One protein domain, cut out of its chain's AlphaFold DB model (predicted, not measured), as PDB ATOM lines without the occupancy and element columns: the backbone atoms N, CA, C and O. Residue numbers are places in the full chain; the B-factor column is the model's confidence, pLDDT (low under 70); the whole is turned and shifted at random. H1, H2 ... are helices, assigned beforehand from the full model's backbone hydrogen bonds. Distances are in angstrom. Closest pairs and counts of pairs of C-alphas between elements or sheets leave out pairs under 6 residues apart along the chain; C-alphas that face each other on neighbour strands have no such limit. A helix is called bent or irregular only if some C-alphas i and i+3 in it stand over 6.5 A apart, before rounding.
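What this domain is: This is residues 27 to 118 and 164 to 197 of the 391 residues of an uncharacterized protein of [Candida] haemuloni (UniProt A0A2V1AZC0). The model is a long, narrow rod of aligned helices in three rows: H2 and H3 follow each other lengthwise as the middle row, with H1 along one side and H4 along the other. H1 and H2 fold back on each other as a helical hairpin, and residues 109 to 118 of H3 stick out at one end and add to the length. The printed part has 126 residues with four named helices, H1, H2, H3 and H4 along the chain, and no named strand; the class is all helix. It is only just extended, close to loose, with a radius of gyration of the C-alphas of 21.1 A and spans of 78 by 24 by 19 A.

How they stand to each other: H1, residues 29 to 63, and H2, residues 67 to 87, form a hairpin through a tight link of 3 residues. They touch at a shallow tilt of 12 degrees and run opposite ways; their closest C-alphas, of Ala 61 and Arg 70, are 4.9 A apart. H1 touches H3, residues 92 to 118, with residues 29 to 36 alone, opposite ways at a shallow tilt of 18 degrees; the closest C-alphas, of Ala 29 and Gly 104, are 4.7 A apart. H2 and H3 are apart, though joined by a tight link of 4 residues. H4, residues 164 to 194, touches H3 with residues 166 to 177 alone, opposite ways at a shallow tilt of 30 degrees; the closest C-alphas, of Val 96 and Ser 170, are 5.2 A apart. H4 touches H2 with residues 178 to 192 alone, opposite ways at a shallow tilt of 9 degrees; the closest C-alphas, of Leu 79 and Ser 188, are 5.1 A apart. H1 and H4 are apart. The four helices form a bundle, helices running side by side. O i to N i+4 pairs within hydrogen-bond range number 30 of 31 in H1, 15 of 17 in H2, 22 of 23 in H3 and 26 of 27 in H4.

Where its parts are: H1 begins at C-alpha 29, (-5.755, 34.716, 41.152), and spans 50.8 A from first to last C-alpha. H2 spans 30.5 A. H3 spans 39.8 A and ends at C-alpha 118, (0.561, 54.839, 51.496). H4 spans 44.8 A and ends at C-alpha 194, (-8.429, -6.508, 23.036); it is neither bent nor irregular, but only just: C-alphas 164 and 167 are 6.4 A apart.

The domain as a whole: The two C-alphas farthest apart, of Pro 65 and Asp 118, are 78.0 A apart. Residues 119 to 163 are not printed, and C-alphas 118 and 164 across this cut are 28.4 A apart. Of the links printed whole, none is long. The mean pLDDT of the printed part is 91.0; residues 89 to 93 and residue 197 are under 70.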
ATOM      1  N   THR A  27       1.169  37.295  38.035       82.25
ATOM      2  CA  THR A  27      -0.160  36.725  37.783       82.25
ATOM      3  C   THR A  27      -0.937  36.653  39.089       82.25
ATOM      4  O   THR A  27      -0.481  36.014  40.034       82.25
ATOM      5  N   SER A  28      -2.094  37.302  39.114       89.31
ATOM      6  CA  SER A  28      -3.062  37.281  40.216       89.31
ATOM      7  C   SER A  28      -3.990  36.066  40.131       89.31
ATOM      8  O   SER A  28      -4.143  35.469  39.058       89.31
ATOM      9  N   ALA A  29      -4.705  35.736  41.209       90.38
ATOM     10  CA  ALA A  29      -5.755  34.716  41.152       90.38
ATOM     11  C   ALA A  29      -6.863  35.087  40.140       90.38
ATOM     12  O   ALA A  29      -7.375  34.222  39.428       90.38
ATOM     13  N   ASN A  30      -7.148  36.384  39.961       88.94
ATOM     14  CA  ASN A  30      -8.072  36.882  38.935       88.94
ATOM     15  C   ASN A  30      -7.609  36.563  37.496       88.94
ATOM     16  O   ASN A  30      -8.439  36.350  36.607       88.94
ATOM     17  N   ASP A  31      -6.301  36.477  37.235       89.44
ATOM     18  CA  ASP A  31      -5.779  36.008  35.942       89.44
ATOM     19  C   ASP A  31      -6.065  34.518  35.734       89.44
ATOM     20  O   ASP A  31      -6.488  34.112  34.646       89.44
ATOM     21  N   VAL A  32      -5.916  33.717  36.791       89.88
ATOM     22  CA  VAL A  32      -6.216  32.280  36.770       89.88
ATOM     23  C   VAL A  32      -7.711  32.030  36.552       89.88
ATOM     24  O   VAL A  32      -8.063  31.235  35.682       89.88
ATOM     25  N   VAL A  33      -8.609  32.767  37.219       90.38
ATOM     26  CA  VAL A  33     -10.069  32.682  36.985       90.38
ATOM     27  C   VAL A  33     -10.423  32.983  35.522       90.38
ATOM     28  O   VAL A  33     -11.221  32.265  34.908       90.38
ATOM     29  N   ARG A  34      -9.789  33.997  34.913       89.88
ATOM     30  CA  ARG A  34      -9.972  34.319  33.482       89.88
ATOM     31  C   ARG A  34      -9.479  33.196  32.566       89.88
ATOM     32  O   ARG A  34     -10.135  32.902  31.561       89.88
ATOM     33  N   LEU A  35      -8.363  32.549  32.904       89.44
ATOM     34  CA  LEU A  35      -7.860  31.380  32.179       89.44
ATOM     35  C   LEU A  35      -8.809  30.180  32.314       89.44
ATOM     36  O   LEU A  35      -9.173  29.606  31.288       89.44
ATOM     37  N   ILE A  36      -9.297  29.868  33.521       89.19
ATOM     38  CA  ILE A  36     -10.292  28.809  33.767       89.19
ATOM     39  C   ILE A  36     -11.551  29.049  32.922       89.19
ATOM     40  O   ILE A  36     -11.996  28.150  32.209       89.19
ATOM     41  N   HIS A  37     -12.095  30.272  32.908       89.50
ATOM     42  CA  HIS A  37     -13.261  30.597  32.079       89.50
ATOM     43  C   HIS A  37     -12.989  30.388  30.576       89.50
ATOM     44  O   HIS A  37     -13.817  29.816  29.860       89.50
ATOM     45  N   LYS A  38     -11.816  30.812  30.087       91.31
ATOM     46  CA  LYS A  38     -11.404  30.640  28.684       91.31
ATOM     47  C   LYS A  38     -11.235  29.163  28.307       91.31
ATOM     48  O   LYS A  38     -11.659  28.774  27.218       91.31
ATOM     49  N   THR A  39     -10.658  28.355  29.193       90.25
ATOM     50  CA  THR A  39     -10.524  26.901  29.028       90.25
ATOM     51  C   THR A  39     -11.896  26.233  29.033       90.25
ATOM     52  O   THR A  39     -12.237  25.568  28.062       90.25
ATOM     53  N   ASN A  40     -12.759  26.524  30.009       89.75
ATOM     54  CA  ASN A  40     -14.116  25.968  30.075       89.75
ATOM     55  C   ASN A  40     -14.969  26.325  28.844       89.75
ATOM     56  O   ASN A  40     -15.753  25.499  28.376       89.75
ATOM     57  N   LYS A  41     -14.797  27.523  28.263       90.81
ATOM     58  CA  LYS A  41     -15.449  27.896  26.993       90.81
ATOM     59  C   LYS A  41     -14.966  27.040  25.813       90.81
ATOM     60  O   LYS A  41     -15.783  26.665  24.975       90.81
ATOM     61  N   ARG A  42     -13.666  26.728  25.747       91.12
ATOM     62  CA  ARG A  42     -13.081  25.847  24.719       91.12
ATOM     63  C   ARG A  42     -13.509  24.397  24.913       91.12
ATOM     64  O   ARG A  42     -13.974  23.792  23.954       91.12
ATOM     65  N   ASN A  43     -13.454  23.890  26.141       91.38
ATOM     66  CA  ASN A  43     -13.890  22.540  26.487       91.38
ATOM     67  C   ASN A  43     -15.354  22.317  26.078       91.38
ATOM     68  O   ASN A  43     -15.637  21.378  25.350       91.38
ATOM     69  N   LYS A  44     -16.265  23.256  26.385       91.75
ATOM     70  CA  LYS A  44     -17.670  23.198  25.926       91.75
ATOM     71  C   LYS A  44     -17.836  23.157  24.399       91.75
ATOM     72  O   LYS A  44     -18.814  22.586  23.921       91.75
ATOM     73  N   ALA A  45     -16.942  23.781  23.633       92.56
ATOM     74  CA  ALA A  45     -16.962  23.695  22.171       92.56
ATOM     75  C   ALA A  45     -16.429  22.337  21.681       92.56
ATOM     76  O   ALA A  45     -17.024  21.740  20.787       92.56
ATOM     77  N   LEU A  46     -15.367  21.829  22.312       92.25
ATOM     78  CA  LEU A  46     -14.789  20.515  22.032       92.25
ATOM     79  C   LEU A  46     -15.774  19.379  22.347       92.25
ATOM     80  O   LEU A  46     -15.977  18.526  21.492       92.25
ATOM     81  N   THR A  47     -16.458  19.404  23.499       91.88
ATOM     82  CA  THR A  47     -17.514  18.431  23.842       91.88
ATOM     83  C   THR A  47     -18.589  18.391  22.759       91.88
ATOM     84  O   THR A  47     -18.840  17.331  22.206       91.88
ATOM     85  N   LYS A  48     -19.120  19.548  22.335       93.50
ATOM     86  CA  LYS A  48     -20.112  19.617  21.245       93.50
ATOM     87  C   LYS A  48     -19.600  19.077  19.904       93.50
ATOM     88  O   LYS A  48     -20.395  18.581  19.110       93.50
ATOM     89  N   ALA A  49     -18.307  19.216  19.614       94.75
ATOM     90  CA  ALA A  49     -17.703  18.649  18.411       94.75
ATOM     91  C   ALA A  49     -17.581  17.118  18.515       94.75
ATOM     92  O   ALA A  49     -17.950  16.418  17.573       94.75
ATOM     93  N   MET A  50     -17.155  16.605  19.674       94.81
ATOM     94  CA  MET A  50     -17.104  15.167  19.961       94.81
ATOM     95  C   MET A  50     -18.502  14.534  19.969       94.81
ATOM     96  O   MET A  50     -18.664  13.462  19.402       94.81
ATOM     97  N   ASP A  51     -19.528  15.213  20.494       94.88
ATOM     98  CA  ASP A  51     -20.924  14.753  20.446       94.88
ATOM     99  C   ASP A  51     -21.402  14.578  18.991       94.88
ATOM    100  O   ASP A  51     -21.937  13.530  18.626       94.88
ATOM    101  N   LYS A  52     -21.142  15.569  18.120       96.38
ATOM    102  CA  LYS A  52     -21.441  15.474  16.677       96.38
ATOM    103  C   LYS A  52     -20.691  14.311  16.015       96.38
ATOM    104  O   LYS A  52     -21.288  13.560  15.243       96.38
ATOM    105  N   GLN A  53     -19.396  14.160  16.308       96.12
ATOM    106  CA  GLN A  53     -18.564  13.073  15.783       96.12
ATOM    107  C   GLN A  53     -19.087  11.705  16.240       96.12
ATOM    108  O   GLN A  53     -19.225  10.799  15.419       96.12
ATOM    109  N   ARG A  54     -19.447  11.570  17.519       96.69
ATOM    110  CA  ARG A  54     -20.057  10.375  18.103       96.69
ATOM    111  C   ARG A  54     -21.343   9.996  17.379       96.69
ATOM    112  O   ARG A  54     -21.460   8.855  16.947       96.69
ATOM    113  N   THR A  55     -22.280  10.929  17.195       97.31
ATOM    114  CA  THR A  55     -23.535  10.642  16.478       97.31
ATOM    115  C   THR A  55     -23.273  10.213  15.031       97.31
ATOM    116  O   THR A  55     -23.885   9.256  14.559       97.31
ATOM    117  N   ALA A  56     -22.330  10.854  14.333       97.75
ATOM    118  CA  ALA A  56     -21.943  10.452  12.978       97.75
ATOM    119  C   ALA A  56     -21.354   9.028  12.935       97.75
ATOM    120  O   ALA A  56     -21.752   8.227  12.089       97.75
ATOM    121  N   LEU A  57     -20.467   8.685  13.875       97.88
ATOM    122  CA  LEU A  57     -19.890   7.343  13.996       97.88
ATOM    123  C   LEU A  57     -20.939   6.291  14.372       97.88
ATOM    124  O   LEU A  57     -20.903   5.197  13.823       97.88
ATOM    125  N   GLN A  58     -21.897   6.611  15.247       97.88
ATOM    126  CA  GLN A  58     -22.993   5.706  15.621       97.88
ATOM    127  C   GLN A  58     -23.897   5.380  14.421       97.88
ATOM    128  O   GLN A  58     -24.234   4.215  14.210       97.88
ATOM    129  N   MET A  59     -24.250   6.386  13.611       97.88
ATOM    130  CA  MET A  59     -25.019   6.191  12.373       97.88
ATOM    131  C   MET A  59     -24.231   5.424  11.304       97.88
ATOM    132  O   MET A  59     -24.811   4.650  10.548       97.88
ATOM    133  N   TRP A  60     -22.914   5.623  11.227       98.12
ATOM    134  CA  TRP A  60     -22.066   4.875  10.302       98.12
ATOM    135  C   TRP A  60     -21.891   3.414  10.741       98.12
ATOM    136  O   TRP A  60     -22.058   2.513   9.922       98.12
ATOM    137  N   ALA A  61     -21.641   3.162  12.029       97.50
ATOM    138  CA  ALA A  61     -21.473   1.822  12.596       97.50
ATOM    139  C   ALA A  61     -22.713   0.939  12.395       97.50
ATOM    140  O   ALA A  61     -22.588  -0.228  12.018       97.50
ATOM    141  N   SER A  62     -23.916   1.487  12.600       96.62
ATOM    142  CA  SER A  62     -25.166   0.744  12.393       96.62
ATOM    143  C   SER A  62     -25.403   0.361  10.926       96.62
ATOM    144  O   SER A  62     -26.035  -0.662  10.667       96.62
ATOM    145  N   ALA A  63     -24.838   1.114   9.976       97.81
ATOM    146  CA  ALA A  63     -24.872   0.806   8.547       97.81
ATOM    147  C   ALA A  63     -23.790  -0.199   8.090       97.81
ATOM    148  O   ALA A  63     -23.845  -0.671   6.952       97.81
ATOM    149  N   LEU A  64     -22.807  -0.549   8.933       97.25
ATOM    150  CA  LEU A  64     -21.767  -1.516   8.563       97.25
ATOM    151  C   LEU A  64     -22.336  -2.949   8.509       97.25
ATOM    152  O   LEU A  64     -22.970  -3.382   9.475       97.25
ATOM    153  N   PRO A  65     -22.087  -3.718   7.428       96.38
ATOM    154  CA  PRO A  65     -22.628  -5.069   7.271       96.38
ATOM    155  C   PRO A  65     -21.847  -6.135   8.053       96.38
ATOM    156  O   PRO A  65     -22.404  -7.181   8.368       96.38
ATOM    157  N   ARG A  66     -20.564  -5.891   8.361       96.69
ATOM    158  CA  ARG A  66     -19.718  -6.807   9.141       96.69
ATOM    159  C   ARG A  66     -19.788  -6.460  10.622       96.69
ATOM    160  O   ARG A  66     -19.529  -5.316  11.001       96.69
ATOM    161  N   GLU A  67     -20.090  -7.459  11.444       94.88
ATOM    162  CA  GLU A  67     -20.222  -7.311  12.895       94.88
ATOM    163  C   GLU A  67     -18.905  -6.897  13.566       94.88
ATOM    164  O   GLU A  67     -18.894  -5.948  14.341       94.88
ATOM    165  N   GLU A  68     -17.777  -7.497  13.182       92.38
ATOM    166  CA  GLU A  68     -16.431  -7.116  13.650       92.38
ATOM    167  C   GLU A  68     -16.149  -5.619  13.440       92.38
ATOM    168  O   GLU A  68     -15.772  -4.899  14.365       92.38
ATOM    169  N   SER A  69     -16.390  -5.122  12.220       93.50
ATOM    170  CA  SER A  69     -16.170  -3.715  11.869       93.50
ATOM    171  C   SER A  69     -17.100  -2.787  12.652       93.50
ATOM    172  O   SER A  69     -16.666  -1.739  13.119       93.50
ATOM    173  N   ARG A  70     -18.364  -3.183  12.843       95.50
ATOM    174  CA  ARG A  70     -19.331  -2.463  13.684       95.50
ATOM    175  C   ARG A  70     -18.865  -2.397  15.143       95.50
ATOM    176  O   ARG A  70     -18.882  -1.317  15.733       95.50
ATOM    177  N   ASN A  71     -18.405  -3.515  15.697       92.88
ATOM    178  CA  ASN A  71     -17.950  -3.619  17.083       92.88
ATOM    179  C   ASN A  71     -16.695  -2.770  17.332       92.88
ATOM    180  O   ASN A  71     -16.667  -2.017  18.304       92.88
ATOM    181  N   MET A  72     -15.711  -2.782  16.422       93.12
ATOM    182  CA  MET A  72     -14.543  -1.890  16.509       93.12
ATOM    183  C   MET A  72     -14.937  -0.407  16.544       93.12
ATOM    184  O   MET A  72     -14.400   0.356  17.348       93.12
ATOM    185  N   VAL A  73     -15.897   0.020  15.715       95.69
ATOM    186  CA  VAL A  73     -16.354   1.422  15.711       95.69
ATOM    187  C   VAL A  73     -17.094   1.770  17.005       95.69
ATOM    188  O   VAL A  73     -16.890   2.863  17.533       95.69
ATOM    189  N   PHE A  74     -17.884   0.854  17.577       95.12
ATOM    190  CA  PHE A  74     -18.499   1.077  18.890       95.12
ATOM    191  C   PHE A  74     -17.473   1.156  20.030       95.12
ATOM    192  O   PHE A  74     -17.589   2.055  20.859       95.12
ATOM    193  N   ARG A  75     -16.409   0.340  20.031       92.69
ATOM    194  CA  ARG A  75     -15.292   0.498  20.988       92.69
ATOM    195  C   ARG A  75     -14.559   1.829  20.826       92.69
ATOM    196  O   ARG A  75     -14.203   2.468  21.812       92.69
ATOM    197  N   TYR A  76     -14.378   2.300  19.593       94.81
ATOM    198  CA  TYR A  76     -13.818   3.631  19.351       94.81
ATOM    199  C   TYR A  76     -14.747   4.756  19.851       94.81
ATOM    200  O   TYR A  76     -14.269   5.755  20.387       94.81
ATOM    201  N   ILE A  77     -16.070   4.583  19.758       95.94
ATOM    202  CA  ILE A  77     -17.051   5.496  20.367       95.94
ATOM    203  C   ILE A  77     -16.947   5.489  21.904       95.94
ATOM    204  O   ILE A  77     -16.945   6.563  22.497       95.94
ATOM    205  N   GLU A  78     -16.791   4.327  22.549       93.69
ATOM    206  CA  GLU A  78     -16.568   4.226  24.005       93.69
ATOM    207  C   GLU A  78     -15.273   4.937  24.450       93.69
ATOM    208  O   GLU A  78     -15.235   5.583  25.501       93.69
ATOM    209  N   LEU A  79     -14.215   4.876  23.633       94.19
ATOM    210  CA  LEU A  79     -12.987   5.641  23.858       94.19
ATOM    211  C   LEU A  79     -13.212   7.154  23.703       94.19
ATOM    212  O   LEU A  79     -12.755   7.923  24.550       94.19
ATOM    213  N   LEU A  80     -13.946   7.592  22.676       94.75
ATOM    214  CA  LEU A  80     -14.324   9.002  22.515       94.75
ATOM    215  C   LEU A  80     -15.199   9.508  23.671       94.75
ATOM    216  O   LEU A  80     -15.044  10.654  24.083       94.75
ATOM    217  N   ASP A  81     -16.079   8.671  24.226       93.25
ATOM    218  CA  ASP A  81     -16.883   9.004  25.407       93.25
ATOM    219  C   ASP A  81     -16.021   9.194  26.665       93.25
ATOM    220  O   ASP A  81     -16.230  10.156  27.411       93.25
ATOM    221  N   ALA A  82     -15.028   8.324  26.882       92.69
ATOM    222  CA  ALA A  82     -14.081   8.447  27.991       92.69
ATOM    223  C   ALA A  82     -13.196   9.700  27.855       92.69
ATOM    224  O   ALA A  82     -13.081  10.484  28.797       92.69
ATOM    225  N   VAL A  83     -12.643   9.951  26.660       92.44
ATOM    226  CA  VAL A  83     -11.886  11.184  26.366       92.44
ATOM    227  C   VAL A  83     -12.787  12.411  26.522       92.44
ATOM    228  O   VAL A  83     -12.369  13.425  27.079       92.44
ATOM    229  N   GLY A  84     -14.053  12.312  26.112       91.75
ATOM    230  CA  GLY A  84     -15.065  13.339  26.326       91.75
ATOM    231  C   GLY A  84     -15.287  13.674  27.800       91.75
ATOM    232  O   GLY A  84     -15.467  14.849  28.122       91.75
ATOM    233  N   GLY A  85     -15.205  12.675  28.689       88.62
ATOM    234  CA  GLY A  85     -15.227  12.826  30.148       88.62
ATOM    235  C   GLY A  85     -14.192  13.825  30.667       88.62
ATOM    236  O   GLY A  85     -14.564  14.773  31.358       88.62
ATOM    237  N   MET A  86     -12.934  13.722  30.214       88.00
ATOM    238  CA  MET A  86     -11.844  14.642  30.593       88.00
ATOM    239  C   MET A  86     -12.129  16.122  30.276       88.00
ATOM    240  O   MET A  86     -11.542  17.014  30.889       88.00
ATOM    241  N   TYR A  87     -13.006  16.402  29.307       86.75
ATOM    242  CA  TYR A  87     -13.365  17.763  28.894       86.75
ATOM    243  C   TYR A  87     -14.740  18.217  29.399       86.75
ATOM    244  O   TYR A  87     -15.114  19.373  29.168       86.75
ATOM    245  N   LYS A  88     -15.503  17.367  30.098       83.62
ATOM    246  CA  LYS A  88     -16.762  17.796  30.717       83.62
ATOM    247  C   LYS A  88     -16.472  18.827  31.803       83.62
ATOM    248  O   LYS A  88     -15.616  18.650  32.663       83.62
ATOM    249  N   VAL A  89     -17.206  19.936  31.753       68.81
ATOM    250  CA  VAL A  89     -17.169  20.961  32.800       68.81
ATOM    251  C   VAL A  89     -18.082  20.493  33.932       68.81
ATOM    252  O   VAL A  89     -19.242  20.893  33.994       68.81
ATOM    253  N   GLU A  90     -17.564  19.587  34.761       67.56
ATOM    254  CA  GLU A  90     -18.224  19.093  35.974       67.56
ATOM    255  C   GLU A  90     -18.048  20.068  37.155       67.56
ATOM    256  O   GLU A  90     -17.458  21.145  37.023       67.56
ATOM    257  N   GLU A  91     -18.579  19.705  38.323       62.78
ATOM    258  CA  GLU A  91     -18.580  20.544  39.531       62.78
ATOM    259  C   GLU A  91     -17.180  20.729  40.145       62.78
ATOM    260  O   GLU A  91     -16.900  21.788  40.703       62.78
ATOM    261  N   SER A  92     -16.269  19.763  39.972       65.00
ATOM    262  CA  SER A  92     -14.880  19.821  40.471       65.00
ATOM    263  C   SER A  92     -14.078  21.028  39.926       65.00
ATOM    264  O   SER A  92     -13.565  21.815  40.723       65.00
ATOM    265  N   PRO A  93     -14.042  21.309  38.604       64.56
ATOM    266  CA  PRO A  93     -13.549  22.591  38.082       64.56
ATOM    267  C   PRO A  93     -14.231  23.841  38.677       64.56
ATOM    268  O   PRO A  93     -13.670  24.942  38.637       64.56
ATOM    269  N   GLY A  94     -15.461  23.700  39.179       74.56
ATOM    270  CA  GLY A  94     -16.237  24.757  39.823       74.56
ATOM    271  C   GLY A  94     -15.735  25.118  41.222       74.56
ATOM    272  O   GLY A  94     -15.668  26.311  41.529       74.56
ATOM    273  N   THR A  95     -15.317  24.140  42.037       86.69
ATOM    274  CA  THR A  95     -14.793  24.396  43.394       86.69
ATOM    275  C   THR A  95     -13.478  25.175  43.331       86.69
ATOM    276  O   THR A  95     -13.372  26.243  43.937       86.69
ATOM    277  N   VAL A  96     -12.535  24.753  42.478       90.25
ATOM    278  CA  VAL A  96     -11.272  25.482  42.225       90.25
ATOM    279  C   VAL A  96     -11.527  26.918  41.764       90.25
ATOM    280  O   VAL A  96     -10.879  27.848  42.247       90.25
ATOM    281  N   LYS A  97     -12.487  27.126  40.850       91.44
ATOM    282  CA  LYS A  97     -12.854  28.470  40.385       91.44
ATOM    283  C   LYS A  97     -13.363  29.340  41.540       91.44
ATOM    284  O   LYS A  97     -12.907  30.472  41.667       91.44
ATOM    285  N   ALA A  98     -14.272  28.822  42.365       92.56
ATOM    286  CA  ALA A  98     -14.840  29.563  43.489       92.56
ATOM    287  C   ALA A  98     -13.770  29.932  44.534       92.56
ATOM    288  O   ALA A  98     -13.717  31.079  44.976       92.56
ATOM    289  N   GLN A  99     -12.863  29.009  44.872       94.56
ATOM    290  CA  GLN A  99     -11.757  29.295  45.794       94.56
ATOM    291  C   GLN A  99     -10.780  30.333  45.217       94.56
ATOM    292  O   GLN A  99     -10.365  31.247  45.928       94.56
ATOM    293  N   MET A 100     -10.468  30.267  43.918       93.88
ATOM    294  CA  MET A 100      -9.657  31.292  43.246       93.88
ATOM    295  C   MET A 100     -10.334  32.674  43.225       93.88
ATOM    296  O   MET A 100      -9.645  33.683  43.352       93.88
ATOM    297  N   GLU A 101     -11.665  32.749  43.122       94.56
ATOM    298  CA  GLU A 101     -12.412  34.014  43.238       94.56
ATOM    299  C   GLU A 101     -12.352  34.587  44.667       94.56
ATOM    300  O   GLU A 101     -12.152  35.792  44.837       94.56
ATOM    301  N   VAL A 102     -12.417  33.738  45.704       95.44
ATOM    302  CA  VAL A 102     -12.208  34.150  47.107       95.44
ATOM    303  C   VAL A 102     -10.784  34.675  47.328       95.44
ATOM    304  O   VAL A 102     -10.606  35.731  47.937       95.44
ATOM    305  N   VAL A 103      -9.768  33.972  46.818       95.81
ATOM    306  CA  VAL A 103      -8.359  34.397  46.894       95.81
ATOM    307  C   VAL A 103      -8.158  35.729  46.162       95.81
ATOM    308  O   VAL A 103      -7.644  36.673  46.760       95.81
ATOM    309  N   GLY A 104      -8.651  35.867  44.927       93.81
ATOM    310  CA  GLY A 104      -8.525  37.096  44.131       93.81
ATOM    311  C   GLY A 104      -9.227  38.311  44.745       93.81
ATOM    312  O   GLY A 104      -8.696  39.424  44.694       93.81
ATOM    313  N   GLY A 105     -10.378  38.117  45.397       95.00
ATOM    314  CA  GLY A 105     -11.041  39.173  46.168       95.00
ATOM    315  C   GLY A 105     -10.195  39.657  47.353       95.00
ATOM    316  O   GLY A 105     -10.103  40.859  47.608       95.00
ATOM    317  N   ARG A 106      -9.514  38.736  48.047       95.25
ATOM    318  CA  ARG A 106      -8.616  39.055  49.170       95.25
ATOM    319  C   ARG A 106      -7.320  39.732  48.716       95.25
ATOM    320  O   ARG A 106      -6.920  40.707  49.346       95.25
ATOM    321  N   GLU A 107      -6.714  39.279  47.616       95.06
ATOM    322  CA  GLU A 107      -5.567  39.953  46.980       95.06
ATOM    323  C   GLU A 107      -5.907  41.412  46.637       95.06
ATOM    324  O   GLU A 107      -5.208  42.330  47.066       95.06
ATOM    325  N   THR A 108      -7.035  41.622  45.946       94.94
ATOM    326  CA  THR A 108      -7.526  42.957  45.559       94.94
ATOM    327  C   THR A 108      -7.720  43.848  46.790       94.94
ATOM    328  O   THR A 108      -7.269  44.993  46.819       94.94
ATOM    329  N   ARG A 109      -8.317  43.311  47.864       95.19
ATOM    330  CA  ARG A 109      -8.547  44.068  49.101       95.19
ATOM    331  C   ARG A 109      -7.252  44.463  49.820       95.19
ATOM    332  O   ARG A 109      -7.195  45.532  50.426       95.19
ATOM    333  N   ILE A 110      -6.209  43.635  49.756       95.06
ATOM    334  CA  ILE A 110      -4.887  43.971  50.311       95.06
ATOM    335  C   ILE A 110      -4.235  45.097  49.500       95.06
ATOM    336  O   ILE A 110      -3.666  46.012  50.096       95.06
ATOM    337  N   GLU A 111      -4.355  45.084  48.171       94.06
ATOM    338  CA  GLU A 111      -3.846  46.155  47.300       94.06
ATOM    339  C   GLU A 111      -4.553  47.498  47.566       94.06
ATOM    340  O   GLU A 111      -3.888  48.527  47.727       94.06
ATOM    341  N   GLU A 112      -5.882  47.491  47.726       95.69
ATOM    342  CA  GLU A 112      -6.669  48.666  48.131       95.69
ATOM    343  C   GLU A 112      -6.210  49.243  49.479       95.69
ATOM    344  O   GLU A 112      -5.952  50.444  49.594       95.69
ATOM    345  N   LEU A 113      -6.096  48.393  50.508       96.31
ATOM    346  CA  LEU A 113      -5.708  48.817  51.855       96.31
ATOM    347  C   LEU A 113      -4.258  49.319  51.902       96.31
ATOM    348  O   LEU A 113      -3.986  50.315  52.571       96.31
ATOM    349  N   THR A 114      -3.347  48.689  51.155       95.25
ATOM    350  CA  THR A 114      -1.950  49.143  51.018       95.25
ATOM    351  C   THR A 114      -1.896  50.508  50.330       95.25
ATOM    352  O   THR A 114      -1.263  51.438  50.825       95.25
ATOM    353  N   THR A 115      -2.665  50.685  49.252       96.44
ATOM    354  CA  THR A 115      -2.789  51.975  48.555       96.44
ATOM    355  C   THR A 115      -3.378  53.064  49.458       96.44
ATOM    356  O   THR A 115      -2.980  54.226  49.359       96.44
ATOM    357  N   LYS A 116      -4.318  52.719  50.353       97.44
ATOM    358  CA  LYS A 116      -4.836  53.649  51.369       97.44
ATOM    359  C   LYS A 116      -3.748  54.020  52.379       97.44
ATOM    360  O   LYS A 116      -3.514  55.206  52.588       97.44
ATOM    361  N   HIS A 117      -3.064  53.031  52.954       96.50
ATOM    362  CA  HIS A 117      -1.974  53.228  53.915       96.50
ATOM    363  C   HIS A 117      -0.895  54.183  53.372       96.50
ATOM    364  O   HIS A 117      -0.528  55.147  54.041       96.50
ATOM    365  N   ASP A 118      -0.463  53.995  52.123       96.81
ATOM    366  CA  ASP A 118       0.561  54.839  51.496       96.81
ATOM    367  C   ASP A 118       0.085  56.277  51.222       96.81
ATOM    368  O   ASP A 118       0.885  57.216  51.240       96.81
ATOM    369  N   ASN A 164      -4.158  28.043  51.981       94.06
ATOM    370  CA  ASN A 164      -3.672  26.810  52.608       94.06
ATOM    371  C   ASN A 164      -4.795  25.824  52.962       94.06
ATOM    372  O   ASN A 164      -4.554  24.618  52.983       94.06
ATOM    373  N   GLY A 165      -6.006  26.322  53.227       93.50
ATOM    374  CA  GLY A 165      -7.203  25.508  53.430       93.50
ATOM    375  C   GLY A 165      -7.968  25.287  52.126       93.50
ATOM    376  O   GLY A 165      -7.752  24.302  51.423       93.50
ATOM    377  N   GLY A 166      -8.881  26.214  51.815       91.00
ATOM    378  CA  GLY A 166      -9.876  26.055  50.750       91.00
ATOM    379  C   GLY A 166      -9.277  25.768  49.373       91.00
ATOM    380  O   GLY A 166      -9.674  24.806  48.718       91.00
ATOM    381  N   LEU A 167      -8.293  26.561  48.938       93.31
ATOM    382  CA  LEU A 167      -7.694  26.378  47.617       93.31
ATOM    383  C   LEU A 167      -6.835  25.106  47.526       93.31
ATOM    384  O   LEU A 167      -6.962  24.394  46.529       93.31
ATOM    385  N   LYS A 168      -6.005  24.780  48.537       93.56
ATOM    386  CA  LYS A 168      -5.239  23.512  48.553       93.56
ATOM    387  C   LYS A 168      -6.189  22.314  48.448       93.56
ATOM    388  O   LYS A 168      -5.956  21.449  47.607       93.56
ATOM    389  N   ALA A 169      -7.275  22.296  49.225       92.62
ATOM    390  CA  ALA A 169      -8.267  21.220  49.193       92.62
ATOM    391  C   ALA A 169      -8.911  21.056  47.804       92.62
ATOM    392  O   ALA A 169      -8.841  19.973  47.225       92.62
ATOM    393  N   SER A 170      -9.443  22.130  47.208       92.56
ATOM    394  CA  SER A 170     -10.061  22.040  45.874       92.56
ATOM    395  C   SER A 170      -9.068  21.683  44.759       92.56
ATOM    396  O   SER A 170      -9.455  21.053  43.777       92.56
ATOM    397  N   LEU A 171      -7.783  22.038  44.885       92.81
ATOM    398  CA  LEU A 171      -6.753  21.596  43.937       92.81
ATOM    399  C   LEU A 171      -6.456  20.092  44.048       92.81
ATOM    400  O   LEU A 171      -6.229  19.458  43.017       92.81
ATOM    401  N   VAL A 172      -6.504  19.513  45.254       92.81
ATOM    402  CA  VAL A 172      -6.412  18.055  45.452       92.81
ATOM    403  C   VAL A 172      -7.634  17.361  44.842       92.81
ATOM    404  O   VAL A 172      -7.462  16.490  43.994       92.81
ATOM    405  N   GLU A 173      -8.854  17.820  45.146       91.06
ATOM    406  CA  GLU A 173     -10.095  17.293  44.545       91.06
ATOM    407  C   GLU A 173     -10.058  17.300  43.007       91.06
ATOM    408  O   GLU A 173     -10.512  16.357  42.354       91.06
ATOM    409  N   TYR A 174      -9.518  18.373  42.419       90.38
ATOM    410  CA  TYR A 174      -9.367  18.523  40.974       90.38
ATOM    411  C   TYR A 174      -8.279  17.614  40.389       90.38
ATOM    412  O   TYR A 174      -8.478  17.039  39.319       90.38
ATOM    413  N   SER A 175      -7.165  17.421  41.100       90.88
ATOM    414  CA  SER A 175      -6.133  16.441  40.737       90.88
ATOM    415  C   SER A 175      -6.695  15.015  40.736       90.88
ATOM    416  O   SER A 175      -6.543  14.289  39.753       90.88
ATOM    417  N   ASP A 176      -7.427  14.636  41.785       90.25
ATOM    418  CA  ASP A 176      -8.066  13.321  41.916       90.25
ATOM    419  C   ASP A 176      -9.176  13.111  40.877       90.25
ATOM    420  O   ASP A 176      -9.433  11.990  40.427       90.25
ATOM    421  N   TRP A 177      -9.869  14.181  40.480       90.62
ATOM    422  CA  TRP A 177     -10.804  14.151  39.358       90.62
ATOM    423  C   TRP A 177     -10.079  13.900  38.026       90.62
ATOM    424  O   TRP A 177     -10.436  12.943  37.339       90.62
ATOM    425  N   ILE A 178      -9.021  14.656  37.694       89.62
ATOM    426  CA  ILE A 178      -8.220  14.421  36.475       89.62
ATOM    427  C   ILE A 178      -7.679  12.987  36.448       89.62
ATOM    428  O   ILE A 178      -7.782  12.319  35.419       89.62
ATOM    429  N   HIS A 179      -7.131  12.503  37.565       90.00
ATOM    430  CA  HIS A 179      -6.561  11.159  37.654       90.00
ATOM    431  C   HIS A 179      -7.614  10.078  37.362       90.00
ATOM    432  O   HIS A 179      -7.378   9.205  36.527       90.00
ATOM    433  N   ARG A 180      -8.817  10.180  37.949       90.25
ATOM    434  CA  ARG A 180      -9.933   9.261  37.657       90.25
ATOM    435  C   ARG A 180     -10.344   9.280  36.181       90.25
ATOM    436  O   ARG A 180     -10.549   8.214  35.603       90.25
ATOM    437  N   GLN A 181     -10.416  10.456  35.555       89.62
ATOM    438  CA  GLN A 181     -10.739  10.566  34.125       89.62
ATOM    439  C   GLN A 181      -9.628   9.965  33.239       89.62
ATOM    440  O   GLN A 181      -9.921   9.284  32.258       89.62
ATOM    441  N   ALA A 182      -8.353  10.150  33.599       90.25
ATOM    442  CA  ALA A 182      -7.221   9.554  32.883       90.25
ATOM    443  C   ALA A 182      -7.224   8.014  32.963       90.25
ATOM    444  O   ALA A 182      -7.052   7.348  31.940       90.25
ATOM    445  N   VAL A 183      -7.503   7.448  34.144       91.12
ATOM    446  CA  VAL A 183      -7.672   5.996  34.339       91.12
ATOM    447  C   VAL A 183      -8.848   5.457  33.513       91.12
ATOM    448  O   VAL A 183      -8.727   4.402  32.890       91.12
ATOM    449  N   GLN A 184      -9.963   6.192  33.427       90.56
ATOM    450  CA  GLN A 184     -11.099   5.802  32.582       90.56
ATOM    451  C   GLN A 184     -10.723   5.751  31.090       90.56
ATOM    452  O   GLN A 184     -11.087   4.799  30.400       90.56
ATOM    453  N   VAL A 185      -9.960   6.730  30.590       91.94
ATOM    454  CA  VAL A 185      -9.444   6.710  29.209       91.94
ATOM    455  C   VAL A 185      -8.505   5.524  28.986       91.94
ATOM    456  O   VAL A 185      -8.652   4.822  27.987       91.94
ATOM    457  N   GLN A 186      -7.588   5.252  29.919       90.44
ATOM    458  CA  GLN A 186      -6.677   4.106  29.839       90.44
ATOM    459  C   GLN A 186      -7.443   2.775  29.755       90.44
ATOM    460  O   GLN A 186      -7.126   1.941  28.906       90.44
ATOM    461  N   PHE A 187      -8.490   2.597  30.566       90.00
ATOM    462  CA  PHE A 187      -9.351   1.413  30.520       90.00
ATOM    463  C   PHE A 187     -10.054   1.252  29.159       90.00
ATOM    464  O   PHE A 187     -10.037   0.163  28.581       90.00
ATOM    465  N   SER A 188     -10.595   2.334  28.585       89.56
ATOM    466  CA  SER A 188     -11.183   2.296  27.238       89.56
ATOM    467  C   SER A 188     -10.161   1.974  26.138       89.56
ATOM    468  O   SER A 188     -10.512   1.293  25.176       89.56
ATOM    469  N   VAL A 189      -8.899   2.408  26.265       89.56
ATOM    470  CA  VAL A 189      -7.823   2.025  25.326       89.56
ATOM    471  C   VAL A 189      -7.530   0.523  25.402       89.56
ATOM    472  O   VAL A 189      -7.425  -0.128  24.364       89.56
ATOM    473  N   VAL A 190      -7.453  -0.053  26.606       88.38
ATOM    474  CA  VAL A 190      -7.241  -1.503  26.788       88.38
ATOM    475  C   VAL A 190      -8.391  -2.314  26.172       88.38
ATOM    476  O   VAL A 190      -8.137  -3.272  25.443       88.38
ATOM    477  N   ASN A 191      -9.643  -1.887  26.372       86.75
ATOM    478  CA  ASN A 191     -10.824  -2.539  25.788       86.75
ATOM    479  C   ASN A 191     -10.908  -2.421  24.255       86.75
ATOM    480  O   ASN A 191     -11.489  -3.289  23.601       86.75
ATOM    481  N   LEU A 192     -10.348  -1.359  23.669       87.25
ATOM    482  CA  LEU A 192     -10.222  -1.239  22.216       87.25
ATOM    483  C   LEU A 192      -9.147  -2.196  21.680       87.25
ATOM    484  O   LEU A 192      -9.386  -2.882  20.688       87.25
ATOM    485  N   ASN A 193      -7.999  -2.288  22.357       86.69
ATOM    486  CA  ASN A 193      -6.882  -3.140  21.945       86.69
ATOM    487  C   ASN A 193      -7.213  -4.639  21.998       86.69
ATOM    488  O   ASN A 193      -6.796  -5.374  21.106       86.69
ATOM    489  N   SER A 194      -7.995  -5.102  22.982       83.94
ATOM    490  CA  SER A 194      -8.429  -6.508  23.036       83.94
ATOM    491  C   SER A 194      -9.305  -6.907  21.841       83.94
ATOM    492  O   SER A 194      -9.247  -8.044  21.385       83.94
ATOM    493  N   CYS A 195     -10.049  -5.960  21.260       79.31
ATOM    494  CA  CYS A 195     -10.847  -6.193  20.054       79.31
ATOM    495  C   CYS A 195     -10.016  -6.216  18.754       79.31
ATOM    496  O   CYS A 195     -10.562  -6.548  17.705       79.31
ATOM    497  N   LEU A 196      -8.722  -5.864  18.803       78.69
ATOM    498  CA  LEU A 196      -7.812  -5.873  17.647       78.69
ATOM    499  C   LEU A 196      -7.018  -7.185  17.497       78.69
ATOM    500  O   LEU A 196      -6.203  -7.293  16.585       78.69
ATOM    501  N   GLY A 197      -7.259  -8.189  18.348       64.75
ATOM    502  CA  GLY A 197      -6.778  -9.557  18.121       64.75
ATOM    503  C   GLY A 197      -5.277  -9.790  18.331       64.75
ATOM    504  O   GLY A 197      -4.745 -10.777  17.831       64.75
TER     505      GLY A 197